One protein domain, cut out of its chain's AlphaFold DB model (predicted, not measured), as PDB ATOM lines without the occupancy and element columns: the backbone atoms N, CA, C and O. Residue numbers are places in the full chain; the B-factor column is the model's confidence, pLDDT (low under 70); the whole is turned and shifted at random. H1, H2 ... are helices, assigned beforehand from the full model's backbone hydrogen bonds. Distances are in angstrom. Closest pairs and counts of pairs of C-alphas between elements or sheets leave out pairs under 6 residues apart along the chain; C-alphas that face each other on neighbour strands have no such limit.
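Overview. This is residues 2 to 92 of the 414 residues of a protein of Adineta ricciae (UniProt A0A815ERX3). Three crossed helices, H1, H2 and H3, their centres in a triangle, make one part, and H4 and H5, nearly at right angles to each other, make a smaller part beside it. A tight link from H3 and a contact between residues 3 to 7 of H1 and H4 join the two parts. The printed part has 91 residues, with five named helices in the order H1 to H5 and no named strand; the class is all helix. It is compact, with a radius of gyration of the C-alphas of 12.8 A and spans of 40 by 28 by 21 A.

Arrangement. H1, residues 2 to 16, is close but not clearly touching to H2, residues 23 to 32, at a tilt of 36 degrees, only just steep. H1 touches H3, residues 42 to 58, about perpendicular at 73 degrees, with residues 10 to 14 alone; the closest C-alphas, of Asp 10 and Leu 53, are 6.4 A apart. H2 touches residues 42 to 49 of H3 at a steep tilt of 47 degrees, the same way, closest at C-alphas of Cys 30 and Leu 49, 6.6 A. H4, residues 63 to 72, touches H1, closest at C-alphas of Leu 3 and Ser 63, 7.0 A. H4 touches H5, residues 80 to 90, about perpendicular at 80 degrees, closest at C-alphas of Ser 69 and Ala 87, 5.9 A. H3 and H5 are near each other; H1 and H5 are apart. In the five helices every O i to N i+4 pair is within hydrogen-bond range.

Along the chain. H1 begins at C-alpha 2 (29.588, -38.926, 122.924) and is 20.8 A long. H3, the longest, is 23.0 A. H5 ends at C-alpha 90 (22.548, -37.185, 98.190).

Size, cuts and confidence. The C-alphas farthest apart, of Asn 20 and Pro 92, are 41.2 A apart. The printed part has no cut, and no link is long. Confidence is under 70 at residues 73 to 80, 83 to 84, 87 to 88 and 91.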
ATOM      1  N   LYS A   2      28.905 -40.083 123.544       77.19
ATOM      2  CA  LYS A   2      29.588 -38.926 122.924       77.19
ATOM      3  C   LYS A   2      28.666 -37.803 122.408       77.19
ATOM      4  O   LYS A   2      28.947 -36.647 122.672       77.19
ATOM      5  N   LEU A   3      27.540 -38.127 121.767       83.81
ATOM      6  CA  LEU A   3      26.606 -37.113 121.235       83.81
ATOM      7  C   LEU A   3      25.915 -36.279 122.327       83.81
ATOM      8  O   LEU A   3      25.777 -35.075 122.178       83.81
ATOM      9  N   ARG A   4      25.542 -36.899 123.455       86.50
ATOM     10  CA  ARG A   4      24.947 -36.171 124.592       86.50
ATOM     11  C   ARG A   4      25.964 -35.253 125.265       86.50
ATOM     12  O   ARG A   4      25.594 -34.194 125.754       86.50
ATOM     13  N   ASN A   5      27.232 -35.664 125.276       89.69
ATOM     14  CA  ASN A   5      28.316 -34.833 125.784       89.69
ATOM     15  C   ASN A   5      28.536 -33.622 124.869       89.69
ATOM     16  O   ASN A   5      28.621 -32.519 125.381       89.69
ATOM     17  N   LEU A   6      28.528 -33.814 123.543       88.94
ATOM     18  CA  LEU A   6      28.589 -32.718 122.567       88.94
ATOM     19  C   LEU A   6      27.429 -31.732 122.734       88.94
ATOM     20  O   LEU A   6      27.638 -30.529 122.703       88.94
ATOM     21  N   GLU A   7      26.211 -32.224 122.963       87.81
ATOM     22  CA  GLU A   7      25.050 -31.358 123.193       87.81
ATOM     23  C   GLU A   7      25.133 -30.548 124.490       87.81
ATOM     24  O   GLU A   7      24.650 -29.417 124.541       87.81
ATOM     25  N   ALA A   8      25.697 -31.128 125.550       90.50
ATOM     26  CA  ALA A   8      25.937 -30.412 126.797       90.50
ATOM     27  C   ALA A   8      27.054 -29.369 126.628       90.50
ATOM     28  O   ALA A   8      26.897 -28.237 127.074       90.50
ATOM     29  N   ASP A   9      28.126 -29.745 125.933       92.06
ATOM     30  CA  ASP A   9      29.271 -28.892 125.613       92.06
ATOM     31  C   ASP A   9      28.870 -27.705 124.722       92.06
ATOM     32  O   ASP A   9      29.212 -26.567 125.012       92.06
ATOM     33  N   ASP A  10      28.044 -27.929 123.694       91.88
ATOM     34  CA  ASP A  10      27.523 -26.866 122.825       91.88
ATOM     35  C   ASP A  10      26.727 -25.808 123.605       91.88
ATOM     36  O   ASP A  10      26.842 -24.615 123.328       91.88
ATOM     37  N   LYS A  11      25.939 -26.223 124.605       90.88
ATOM     38  CA  LYS A  11      25.207 -25.287 125.473       90.88
ATOM     39  C   LYS A  11      26.146 -24.513 126.390       90.88
ATOM     40  O   LYS A  11      25.980 -23.310 126.535       90.88
ATOM     41  N   LEU A  12      27.133 -25.194 126.969       91.31
ATOM     42  CA  LEU A  12      28.115 -24.577 127.855       91.31
ATOM     43  C   LEU A  12      28.942 -23.517 127.113       91.31
ATOM     44  O   LEU A  12      29.017 -22.378 127.561       91.31
ATOM     45  N   ILE A  13      29.452 -23.843 125.924       91.25
ATOM     46  CA  ILE A  13      30.225 -22.908 125.090       91.25
ATOM     47  C   ILE A  13      29.363 -21.726 124.625       91.25
ATOM     48  O   ILE A  13      29.855 -20.602 124.519       91.25
ATOM     49  N   HIS A  14      28.077 -21.949 124.342       90.75
ATOM     50  CA  HIS A  14      27.159 -20.864 123.999       90.75
ATOM     51  C   HIS A  14      26.938 -19.896 125.172       90.75
ATOM     52  O   HIS A  14      26.896 -18.685 124.951       90.75
ATOM     53  N   ASP A  15      26.824 -20.413 126.396       89.62
ATOM     54  CA  ASP A  15      26.588 -19.606 127.597       89.62
ATOM     55  C   ASP A  15      27.853 -18.853 128.058       89.62
ATOM     56  O   ASP A  15      27.762 -17.711 128.510       89.62
ATOM     57  N   GLU A  16      29.036 -19.458 127.911       87.38
ATOM     58  CA  GLU A  16      30.332 -18.860 128.275       87.38
ATOM     59  C   GLU A  16      30.891 -17.918 127.194       87.38
ATOM     60  O   GLU A  16      31.639 -16.982 127.495       87.38
ATOM     61  N   GLY A  17      30.486 -18.125 125.940       87.31
ATOM     62  CA  GLY A  17      30.911 -17.349 124.783       87.31
ATOM     63  C   GLY A  17      32.252 -17.814 124.198       87.31
ATOM     64  O   GLY A  17      33.252 -17.977 124.891       87.31
ATOM     65  N   ILE A  18      32.295 -17.944 122.869       87.56
ATOM     66  CA  ILE A  18      33.431 -18.495 122.098       87.56
ATOM     67  C   ILE A  18      34.719 -17.660 122.237       87.56
ATOM     68  O   ILE A  18      35.827 -18.172 122.070       87.56
ATOM     69  N   GLU A  19      34.598 -16.366 122.537       85.50
ATOM     70  CA  GLU A  19      35.747 -15.462 122.680       85.50
ATOM     71  C   GLU A  19      36.571 -15.730 123.947       85.50
ATOM     72  O   GLU A  19      37.752 -15.384 123.983       85.50
ATOM     73  N   ASN A  20      35.981 -16.378 124.956       88.19
ATOM     74  CA  ASN A  20      36.638 -16.666 126.232       88.19
ATOM     75  C   ASN A  20      37.396 -18.006 126.247       88.19
ATOM     76  O   ASN A  20      38.108 -18.276 127.210       88.19
ATOM     77  N   LEU A  21      37.262 -18.822 125.194       86.31
ATOM     78  CA  LEU A  21      37.904 -20.135 125.089       86.31
ATOM     79  C   LEU A  21      39.391 -20.028 124.734       86.31
ATOM     80  O   LEU A  21      39.783 -19.244 123.854       86.31
ATOM     81  N   ASP A  22      40.202 -20.882 125.363       91.81
ATOM     82  CA  ASP A  22      41.616 -21.026 125.027       91.81
ATOM     83  C   ASP A  22      41.817 -21.735 123.673       91.81
ATOM     84  O   ASP A  22      40.929 -22.404 123.138       91.81
ATOM     85  N   VAL A  23      43.007 -21.595 123.086       89.88
ATOM     86  CA  VAL A  23      43.347 -22.205 121.793       89.88
ATOM     87  C   VAL A  23      43.282 -23.733 121.863       89.88
ATOM     88  O   VAL A  23      42.849 -24.360 120.893       89.88
ATOM     89  N   GLU A  24      43.678 -24.340 122.984       92.06
ATOM     90  CA  GLU A  24      43.612 -25.796 123.166       92.06
ATOM     91  C   GLU A  24      42.163 -26.293 123.236       92.06
ATOM     92  O   GLU A  24      41.805 -27.267 122.570       92.06
ATOM     93  N   GLU A  25      41.311 -25.577 123.970       91.44
ATOM     94  CA  GLU A  25      39.880 -25.870 124.100       91.44
ATOM     95  C   GLU A  25      39.155 -25.683 122.770       91.44
ATOM     96  O   GLU A  25      38.370 -26.538 122.366       91.44
ATOM     97  N   LEU A  26      39.475 -24.621 122.028       91.38
ATOM     98  CA  LEU A  26      38.919 -24.363 120.704       91.38
ATOM     99  C   LEU A  26      39.301 -25.473 119.709       91.38
ATOM    100  O   LEU A  26      38.460 -25.956 118.951       91.38
ATOM    101  N   GLN A  27      40.559 -25.922 119.730       91.62
ATOM    102  CA  GLN A  27      41.020 -27.033 118.895       91.62
ATOM    103  C   GLN A  27      40.362 -28.361 119.284       91.62
ATOM    104  O   GLN A  27      39.982 -29.127 118.392       91.62
ATOM    105  N   ALA A  28      40.212 -28.635 120.583       91.81
ATOM    106  CA  ALA A  28      39.531 -29.822 121.089       91.81
ATOM    107  C   ALA A  28      38.042 -29.815 120.707       91.81
ATOM    108  O   ALA A  28      37.555 -30.782 120.120       91.81
ATOM    109  N   ALA A  29      37.356 -28.690 120.912       91.06
ATOM    110  CA  ALA A  29      35.960 -28.493 120.545       91.06
ATOM    111  C   ALA A  29      35.733 -28.682 119.039       91.06
ATOM    112  O   ALA A  29      34.777 -29.353 118.636       91.06
ATOM    113  N   CYS A  30      36.628 -28.147 118.199       89.44
ATOM    114  CA  CYS A  30      36.577 -28.344 116.754       89.44
ATOM    115  C   CYS A  30      36.812 -29.808 116.358       89.44
ATOM    116  O   CYS A  30      36.102 -30.335 115.500       89.44
ATOM    117  N   ARG A  31      37.767 -30.485 117.005       89.06
ATOM    118  CA  ARG A  31      38.078 -31.900 116.761       89.06
ATOM    119  C   ARG A  31      36.907 -32.812 117.116       89.06
ATOM    120  O   ARG A  31      36.569 -33.694 116.326       89.06
ATOM    121  N   ASP A  32      36.273 -32.592 118.261       90.06
ATOM    122  CA  ASP A  32      35.152 -33.412 118.729       90.06
ATOM    123  C   ASP A  32      33.914 -33.276 117.829       90.06
ATOM    124  O   ASP A  32      33.123 -34.214 117.703       90.06
ATOM    125  N   ARG A  33      33.795 -32.143 117.127       88.56
ATOM    126  CA  ARG A  33      32.749 -31.843 116.135       88.56
ATOM    127  C   ARG A  33      33.129 -32.240 114.702       88.56
ATOM    128  O   ARG A  33      32.392 -31.948 113.764       88.56
ATOM    129  N   GLY A  34      34.271 -32.909 114.513       84.56
ATOM    130  CA  GLY A  34      34.723 -33.392 113.204       84.56
ATOM    131  C   GLY A  34      35.199 -32.289 112.251       84.56
ATOM    132  O   GLY A  34      35.203 -32.490 111.039       84.56
ATOM    133  N   MET A  35      35.586 -31.124 112.776       86.31
ATOM    134  CA  MET A  35      36.181 -30.026 112.010       86.31
ATOM    135  C   MET A  35      37.715 -30.124 112.023       86.31
ATOM    136  O   MET A  35      38.318 -30.675 112.946       86.31
ATOM    137  N   ARG A  36      38.377 -29.574 110.997       83.69
ATOM    138  CA  ARG A  36      39.846 -29.537 110.912       83.69
ATOM    139  C   ARG A  36      40.411 -28.618 112.005       83.69
ATOM    140  O   ARG A  36      40.315 -27.402 111.892       83.69
ATOM    141  N   SER A  37      41.031 -29.198 113.034       83.00
ATOM    142  CA  SER A  37      41.589 -28.458 114.178       83.00
ATOM    143  C   SER A  37      43.021 -27.946 113.963       83.00
ATOM    144  O   SER A  37      43.408 -26.938 114.545       83.00
ATOM    145  N   TYR A  38      43.816 -28.613 113.119       85.88
ATOM    146  CA  TYR A  38      45.221 -28.261 112.878       85.88
ATOM    147  C   TYR A  38      45.426 -27.560 111.529       85.88
ATOM    148  O   TYR A  38      44.840 -27.947 110.514       85.88
ATOM    149  N   GLY A  39      46.317 -26.562 111.509       84.00
ATOM    150  CA  GLY A  39      46.669 -25.802 110.300       84.00
ATOM    151  C   GLY A  39      45.665 -24.707 109.923       84.00
ATOM    152  O   GLY A  39      45.692 -24.221 108.797       84.00
ATOM    153  N   VAL A  40      44.785 -24.327 110.851       85.25
ATOM    154  CA  VAL A  40      43.743 -23.305 110.682       85.25
ATOM    155  C   VAL A  40      44.014 -22.148 111.653       85.25
ATOM    156  O   VAL A  40      44.506 -22.376 112.757       85.25
ATOM    157  N   SER A  41      43.743 -20.901 111.249       90.06
ATOM    158  CA  SER A  41      43.893 -19.739 112.138       90.06
ATOM    159  C   SER A  41      42.858 -19.763 113.270       90.06
ATOM    160  O   SER A  41      41.759 -20.292 113.108       90.06
ATOM    161  N   VAL A  42      43.185 -19.148 114.412       89.44
ATOM    162  CA  VAL A  42      42.289 -19.101 115.587       89.44
ATOM    163  C   VAL A  42      40.950 -18.437 115.245       89.44
ATOM    164  O   VAL A  42      39.897 -18.945 115.609       89.44
ATOM    165  N   GLU A  43      40.970 -17.354 114.468       89.50
ATOM    166  CA  GLU A  43      39.764 -16.657 113.994       89.50
ATOM    167  C   GLU A  43      38.852 -17.569 113.166       89.50
ATOM    168  O   GLU A  43      37.629 -17.554 113.311       89.50
ATOM    169  N   ARG A  44      39.448 -18.410 112.314       86.38
ATOM    170  CA  ARG A  44      38.697 -19.345 111.478       86.38
ATOM    171  C   ARG A  44      38.126 -20.496 112.302       86.38
ATOM    172  O   ARG A  44      36.988 -20.879 112.051       86.38
ATOM    173  N   LEU A  45      38.853 -20.991 113.306       89.50
ATOM    174  CA  LEU A  45      38.327 -21.967 114.267       89.50
ATOM    175  C   LEU A  45      37.136 -21.391 115.056       89.50
ATOM    176  O   LEU A  45      36.113 -22.061 115.182       89.50
ATOM    177  N   ARG A  46      37.217 -20.127 115.500       91.62
ATOM    178  CA  ARG A  46      36.093 -19.438 116.162       91.62
ATOM    179  C   ARG A  46      34.884 -19.308 115.249       91.62
ATOM    180  O   ARG A  46      33.784 -19.666 115.652       91.62
ATOM    181  N   SER A  47      35.085 -18.880 114.003       89.69
ATOM    182  CA  SER A  47      34.005 -18.778 113.014       89.69
ATOM    183  C   SER A  47      33.355 -20.137 112.720       89.69
ATOM    184  O   SER A  47      32.131 -20.237 112.654       89.69
ATOM    185  N   GLN A  48      34.154 -21.200 112.605       88.31
ATOM    186  CA  GLN A  48      33.658 -22.562 112.408       88.31
ATOM    187  C   GLN A  48      32.826 -23.053 113.597       88.31
ATOM    188  O   GLN A  48      31.745 -23.608 113.394       88.31
ATOM    189  N   LEU A  49      33.300 -22.821 114.822       90.56
ATOM    190  CA  LEU A  49      32.575 -23.187 116.035       90.56
ATOM    191  C   LEU A  49      31.301 -22.351 116.204       90.56
ATOM    192  O   LEU A  49      30.250 -22.895 116.526       90.56
ATOM    193  N   GLN A  50      31.349 -21.056 115.893       91.62
ATOM    194  CA  GLN A  50      30.182 -20.175 115.920       91.62
ATOM    195  C   GLN A  50      29.103 -20.645 114.952       91.62
ATOM    196  O   GLN A  50      27.927 -20.703 115.308       91.62
ATOM    197  N   GLN A  51      29.501 -21.033 113.745       89.75
ATOM    198  CA  GLN A  51      28.573 -21.556 112.757       89.75
ATOM    199  C   GLN A  51      27.993 -22.911 113.177       89.75
ATOM    200  O   GLN A  51      26.808 -23.158 112.974       89.75
ATOM    201  N   TRP A  52      28.798 -23.773 113.806       90.44
ATOM    202  CA  TRP A  52      28.303 -25.018 114.392       90.44
ATOM    203  C   TRP A  52      27.231 -24.756 115.458       90.44
ATOM    204  O   TRP A  52      26.154 -25.349 115.394       90.44
ATOM    205  N   LEU A  53      27.499 -23.849 116.401       90.88
ATOM    206  CA  LEU A  53      26.562 -23.506 117.472       90.88
ATOM    207  C   LEU A  53      25.282 -22.868 116.930       90.88
ATOM    208  O   LEU A  53      24.199 -23.211 117.393       90.88
ATOM    209  N   ASP A  54      25.377 -22.002 115.922       90.88
ATOM    210  CA  ASP A  54      24.204 -21.411 115.271       90.88
ATOM    211  C   ASP A  54      23.329 -22.489 114.604       90.88
ATOM    212  O   ASP A  54      22.115 -22.557 114.815       90.88
ATOM    213  N   LEU A  55      23.945 -23.415 113.866       87.81
ATOM    214  CA  LEU A  55      23.225 -24.513 113.218       87.81
ATOM    215  C   LEU A  55      22.597 -25.481 114.233       87.81
ATOM    216  O   LEU A  55      21.466 -25.937 114.050       87.81
ATOM    217  N   HIS A  56      23.302 -25.785 115.318       88.12
ATOM    218  CA  HIS A  56      22.810 -26.722 116.317       88.12
ATOM    219  C   HIS A  56      21.758 -26.094 117.247       88.12
ATOM    220  O   HIS A  56      20.667 -26.645 117.408       88.12
ATOM    221  N   LEU A  57      22.046 -24.936 117.845       87.44
ATOM    222  CA  LEU A  57      21.202 -24.320 118.872       87.44
ATOM    223  C   LEU A  57      20.087 -23.460 118.271       87.44
ATOM    224  O   LEU A  57      18.925 -23.621 118.655       87.44
ATOM    225  N   ASN A  58      20.409 -22.598 117.299       86.25
ATOM    226  CA  ASN A  58      19.429 -21.678 116.715       86.25
ATOM    227  C   ASN A  58      18.589 -22.362 115.632       86.25
ATOM    228  O   ASN A  58      17.365 -22.233 115.633       86.25
ATOM    229  N   LYS A  59      19.217 -23.130 114.729       83.62
ATOM    230  CA  LYS A  59      18.510 -23.866 113.661       83.62
ATOM    231  C   LYS A  59      18.021 -25.259 114.079       83.62
ATOM    232  O   LYS A  59      17.338 -25.906 113.289       83.62
ATOM    233  N   ARG A  60      18.305 -25.703 115.315       83.56
ATOM    234  CA  ARG A  60      17.834 -26.980 115.897       83.56
ATOM    235  C   ARG A  60      18.199 -28.212 115.053       83.56
ATOM    236  O   ARG A  60      17.460 -29.198 115.046       83.56
ATOM    237  N   ILE A  61      19.324 -28.171 114.341       86.44
ATOM    238  CA  ILE A  61      19.784 -29.297 113.525       86.44
ATOM    239  C   ILE A  61      20.493 -30.317 114.436       86.44
ATOM    240  O   ILE A  61      21.382 -29.922 115.190       86.44
ATOM    241  N   PRO A  62      20.151 -31.621 114.385       88.19
ATOM    242  CA  PRO A  62      20.813 -32.633 115.208       88.19
ATOM    243  C   PRO A  62      22.334 -32.707 114.980       88.19
ATOM    244  O   PRO A  62      22.813 -32.699 113.846       88.19
ATOM    245  N   SER A  63      23.105 -32.879 116.056       85.44
ATOM    246  CA  SER A  63      24.572 -33.013 115.997       85.44
ATOM    247  C   SER A  63      25.041 -34.186 115.122       85.44
ATOM    248  O   SER A  63      26.096 -34.118 114.495       85.44
ATOM    249  N   THR A  64      24.233 -35.245 115.008       87.56
ATOM    250  CA  THR A  64      24.506 -36.410 114.152       87.56
ATOM    251  C   THR A  64      24.541 -36.066 112.668       87.56
ATOM    252  O   THR A  64      25.476 -36.464 111.978       87.56
ATOM    253  N   ILE A  65      23.549 -35.324 112.166       86.19
ATOM    254  CA  ILE A  65      23.490 -34.957 110.746       86.19
ATOM    255  C   ILE A  65      24.546 -33.903 110.406       86.19
ATOM    256  O   ILE A  65      25.148 -33.978 109.339       86.19
ATOM    257  N   LEU A  66      24.840 -32.990 111.340       84.38
ATOM    258  CA  LEU A  66      25.932 -32.025 111.201       84.38
ATOM    259  C   LEU A  66      27.292 -32.723 111.104       84.38
ATOM    260  O   LEU A  66      28.119 -32.358 110.275       84.38
ATOM    261  N   LEU A  67      27.521 -33.761 111.909       86.62
ATOM    262  CA  LEU A  67      28.758 -34.538 111.850       86.62
ATOM    263  C   LEU A  67      28.897 -35.276 110.508       86.62
ATOM    264  O   LEU A  67      29.965 -35.274 109.899       86.62
ATOM    265  N   VAL A  68      27.804 -35.867 110.014       82.50
ATOM    266  CA  VAL A  68      27.777 -36.574 108.726       82.50
ATOM    267  C   VAL A  68      27.984 -35.614 107.553       82.50
ATOM    268  O   VAL A  68      28.754 -35.926 106.647       82.50
ATOM    269  N   SER A  69      27.376 -34.423 107.570       79.56
ATOM    270  CA  SER A  69      27.555 -33.447 106.489       79.56
ATOM    271  C   SER A  69      29.005 -32.978 106.360       79.56
ATOM    272  O   SER A  69      29.461 -32.705 105.255       79.56
ATOM    273  N   ARG A  70      29.745 -32.910 107.476       77.12
ATOM    274  CA  ARG A  70      31.185 -32.600 107.482       77.12
ATOM    275  C   ARG A  70      32.050 -33.763 107.027       77.12
ATOM    276  O   ARG A  70      33.063 -33.533 106.379       77.12
ATOM    277  N   ALA A  71      31.658 -34.992 107.353       78.06
ATOM    278  CA  ALA A  71      32.387 -36.187 106.941       78.06
ATOM    279  C   ALA A  71      32.288 -36.448 105.427       78.06
ATOM    280  O   ALA A  71      33.232 -36.962 104.837       78.06
ATOM    281  N   LEU A  72      31.155 -36.098 104.803       70.88
ATOM    282  CA  LEU A  72      30.883 -36.390 103.391       70.88
ATOM    283  C   LEU A  72      31.430 -35.345 102.407       70.88
ATOM    284  O   LEU A  72      31.642 -35.670 101.244       70.88
ATOM    285  N   TYR A  73      31.660 -34.103 102.845       57.72
ATOM    286  CA  TYR A  73      32.069 -33.011 101.961       57.72
ATOM    287  C   TYR A  73      33.244 -32.227 102.554       57.72
ATOM    288  O   TYR A  73      33.095 -31.453 103.498       57.72
ATOM    289  N   LEU A  74      34.418 -32.411 101.943       62.78
ATOM    290  CA  LEU A  74      35.673 -31.735 102.280       62.78
ATOM    291  C   LEU A  74      35.950 -30.362 101.600       62.78
ATOM    292  O   LEU A  74      36.963 -29.760 101.961       62.78
ATOM    293  N   PRO A  75      35.156 -29.803 100.652       55.16
ATOM    294  CA  PRO A  75      35.486 -28.491 100.097       55.16
ATOM    295  C   PRO A  75      35.068 -27.341 101.030       55.16
ATOM    296  O   PRO A  75      33.890 -27.104 101.287       55.16
ATOM    297  N   GLU A  76      36.057 -26.578 101.502       57.78
ATOM    298  CA  GLU A  76      35.917 -25.527 102.524       57.78
ATOM    299  C   GLU A  76      35.446 -24.150 101.996       57.78
ATOM    300  O   GLU A  76      35.443 -23.181 102.758       57.78
ATOM    301  N   ASN A  77      35.076 -24.038 100.712       60.94
ATOM    302  CA  ASN A  77      34.742 -22.760 100.052       60.94
ATOM    303  C   ASN A  77      33.255 -22.614  99.665       60.94
ATOM    304  O   ASN A  77      32.896 -21.744  98.875       60.94
ATOM    305  N   ILE A  78      32.385 -23.482 100.184       63.28
ATOM    306  CA  ILE A  78      30.938 -23.447  99.935       63.28
ATOM    307  C   ILE A  78      30.240 -23.164 101.273       63.28
ATOM    308  O   ILE A  78      30.643 -23.733 102.295       63.28
ATOM    309  N   PRO A  79      29.223 -22.282 101.320       69.62
ATOM    310  CA  PRO A  79      28.451 -22.056 102.536       69.62
ATOM    311  C   PRO A  79      27.881 -23.380 103.058       69.62
ATOM    312  O   PRO A  79      27.356 -24.202 102.309       69.62
ATOM    313  N   GLN A  80      27.983 -23.593 104.370       65.75
ATOM    314  CA  GLN A  80      27.642 -24.875 105.001       65.75
ATOM    315  C   GLN A  80      26.166 -25.249 104.837       65.75
ATOM    316  O   GLN A  80      25.830 -26.426 104.852       65.75
ATOM    317  N   GLU A  81      25.300 -24.263 104.615       72.44
ATOM    318  CA  GLU A  81      23.899 -24.481 104.259       72.44
ATOM    319  C   GLU A  81      23.747 -25.241 102.939       72.44
ATOM    320  O   GLU A  81      22.914 -26.137 102.835       72.44
ATOM    321  N   ASP A  82      24.572 -24.931 101.940       71.56
ATOM    322  CA  ASP A  82      24.508 -25.580 100.633       71.56
ATOM    323  C   ASP A  82      25.163 -26.963 100.665       71.56
ATOM    324  O   ASP A  82      24.684 -27.886 100.008       71.56
ATOM    325  N   ILE A  83      26.172 -27.149 101.522       69.19
ATOM    326  CA  ILE A  83      26.726 -28.474 101.837       69.19
ATOM    327  C   ILE A  83      25.655 -29.349 102.501       69.19
ATOM    328  O   ILE A  83      25.485 -30.507 102.126       69.19
ATOM    329  N   LEU A  84      24.892 -28.799 103.452       69.94
ATOM    330  CA  LEU A  84      23.783 -29.505 104.095       69.94
ATOM    331  C   LEU A  84      22.689 -29.860 103.085       69.94
ATOM    332  O   LEU A  84      22.233 -30.999 103.071       69.94
ATOM    333  N   LYS A  85      22.309 -28.936 102.193       76.25
ATOM    334  CA  LYS A  85      21.347 -29.213 101.113       76.25
ATOM    335  C   LYS A  85      21.838 -30.329 100.190       76.25
ATOM    336  O   LYS A  85      21.068 -31.237  99.896       76.25
ATOM    337  N   ALA A  86      23.103 -30.294  99.772       71.81
ATOM    338  CA  ALA A  86      23.694 -31.313  98.907       71.81
ATOM    339  C   ALA A  86      23.791 -32.678  99.606       71.81
ATOM    340  O   ALA A  86      23.431 -33.697  99.020       71.81
ATOM    341  N   ALA A  87      24.197 -32.705 100.879       69.00
ATOM    342  CA  ALA A  87      24.216 -33.919 101.685       69.00
ATOM    343  C   ALA A  87      22.805 -34.512 101.811       69.00
ATOM    344  O   ALA A  87      22.616 -35.691 101.525       69.00
ATOM    345  N   ILE A  88      21.798 -33.690 102.125       67.19
ATOM    346  CA  ILE A  88      20.393 -34.115 102.204       67.19
ATOM    347  C   ILE A  88      19.884 -34.633 100.849       67.19
ATOM    348  O   ILE A  88      19.200 -35.650 100.813       67.19
ATOM    349  N   GLN A  89      20.237 -33.983  99.736       73.56
ATOM    350  CA  GLN A  89      19.859 -34.425  98.388       73.56
ATOM    351  C   GLN A  89      20.560 -35.720  97.956       73.56
ATOM    352  O   GLN A  89      19.995 -36.482  97.173       73.56
ATOM    353  N   SER A  90      21.775 -35.966  98.455       70.44
ATOM    354  CA  SER A  90      22.548 -37.185  98.190       70.44
ATOM    355  C   SER A  90      22.090 -38.389  99.019       70.44
ATOM    356  O   SER A  90      22.400 -39.527  98.666       70.44
ATOM    357  N   LEU A  91      21.336 -38.161 100.102       68.06
ATOM    358  CA  LEU A  91      20.722 -39.250 100.852       68.06
ATOM    359  C   LEU A  91      19.630 -39.908  99.989       68.06
ATOM    360  O   LEU A  91      18.858 -39.206  99.327       68.06
ATOM    361  N   PRO A  92      19.527 -41.250  99.981       72.56
ATOM    362  CA  PRO A  92      18.468 -41.946  99.261       72.56
ATOM    363  C   PRO A  92      17.097 -41.377  99.647       72.56
ATOM    364  O   PRO A  92      16.816 -41.199 100.830       72.56
TER     365      PRO A  92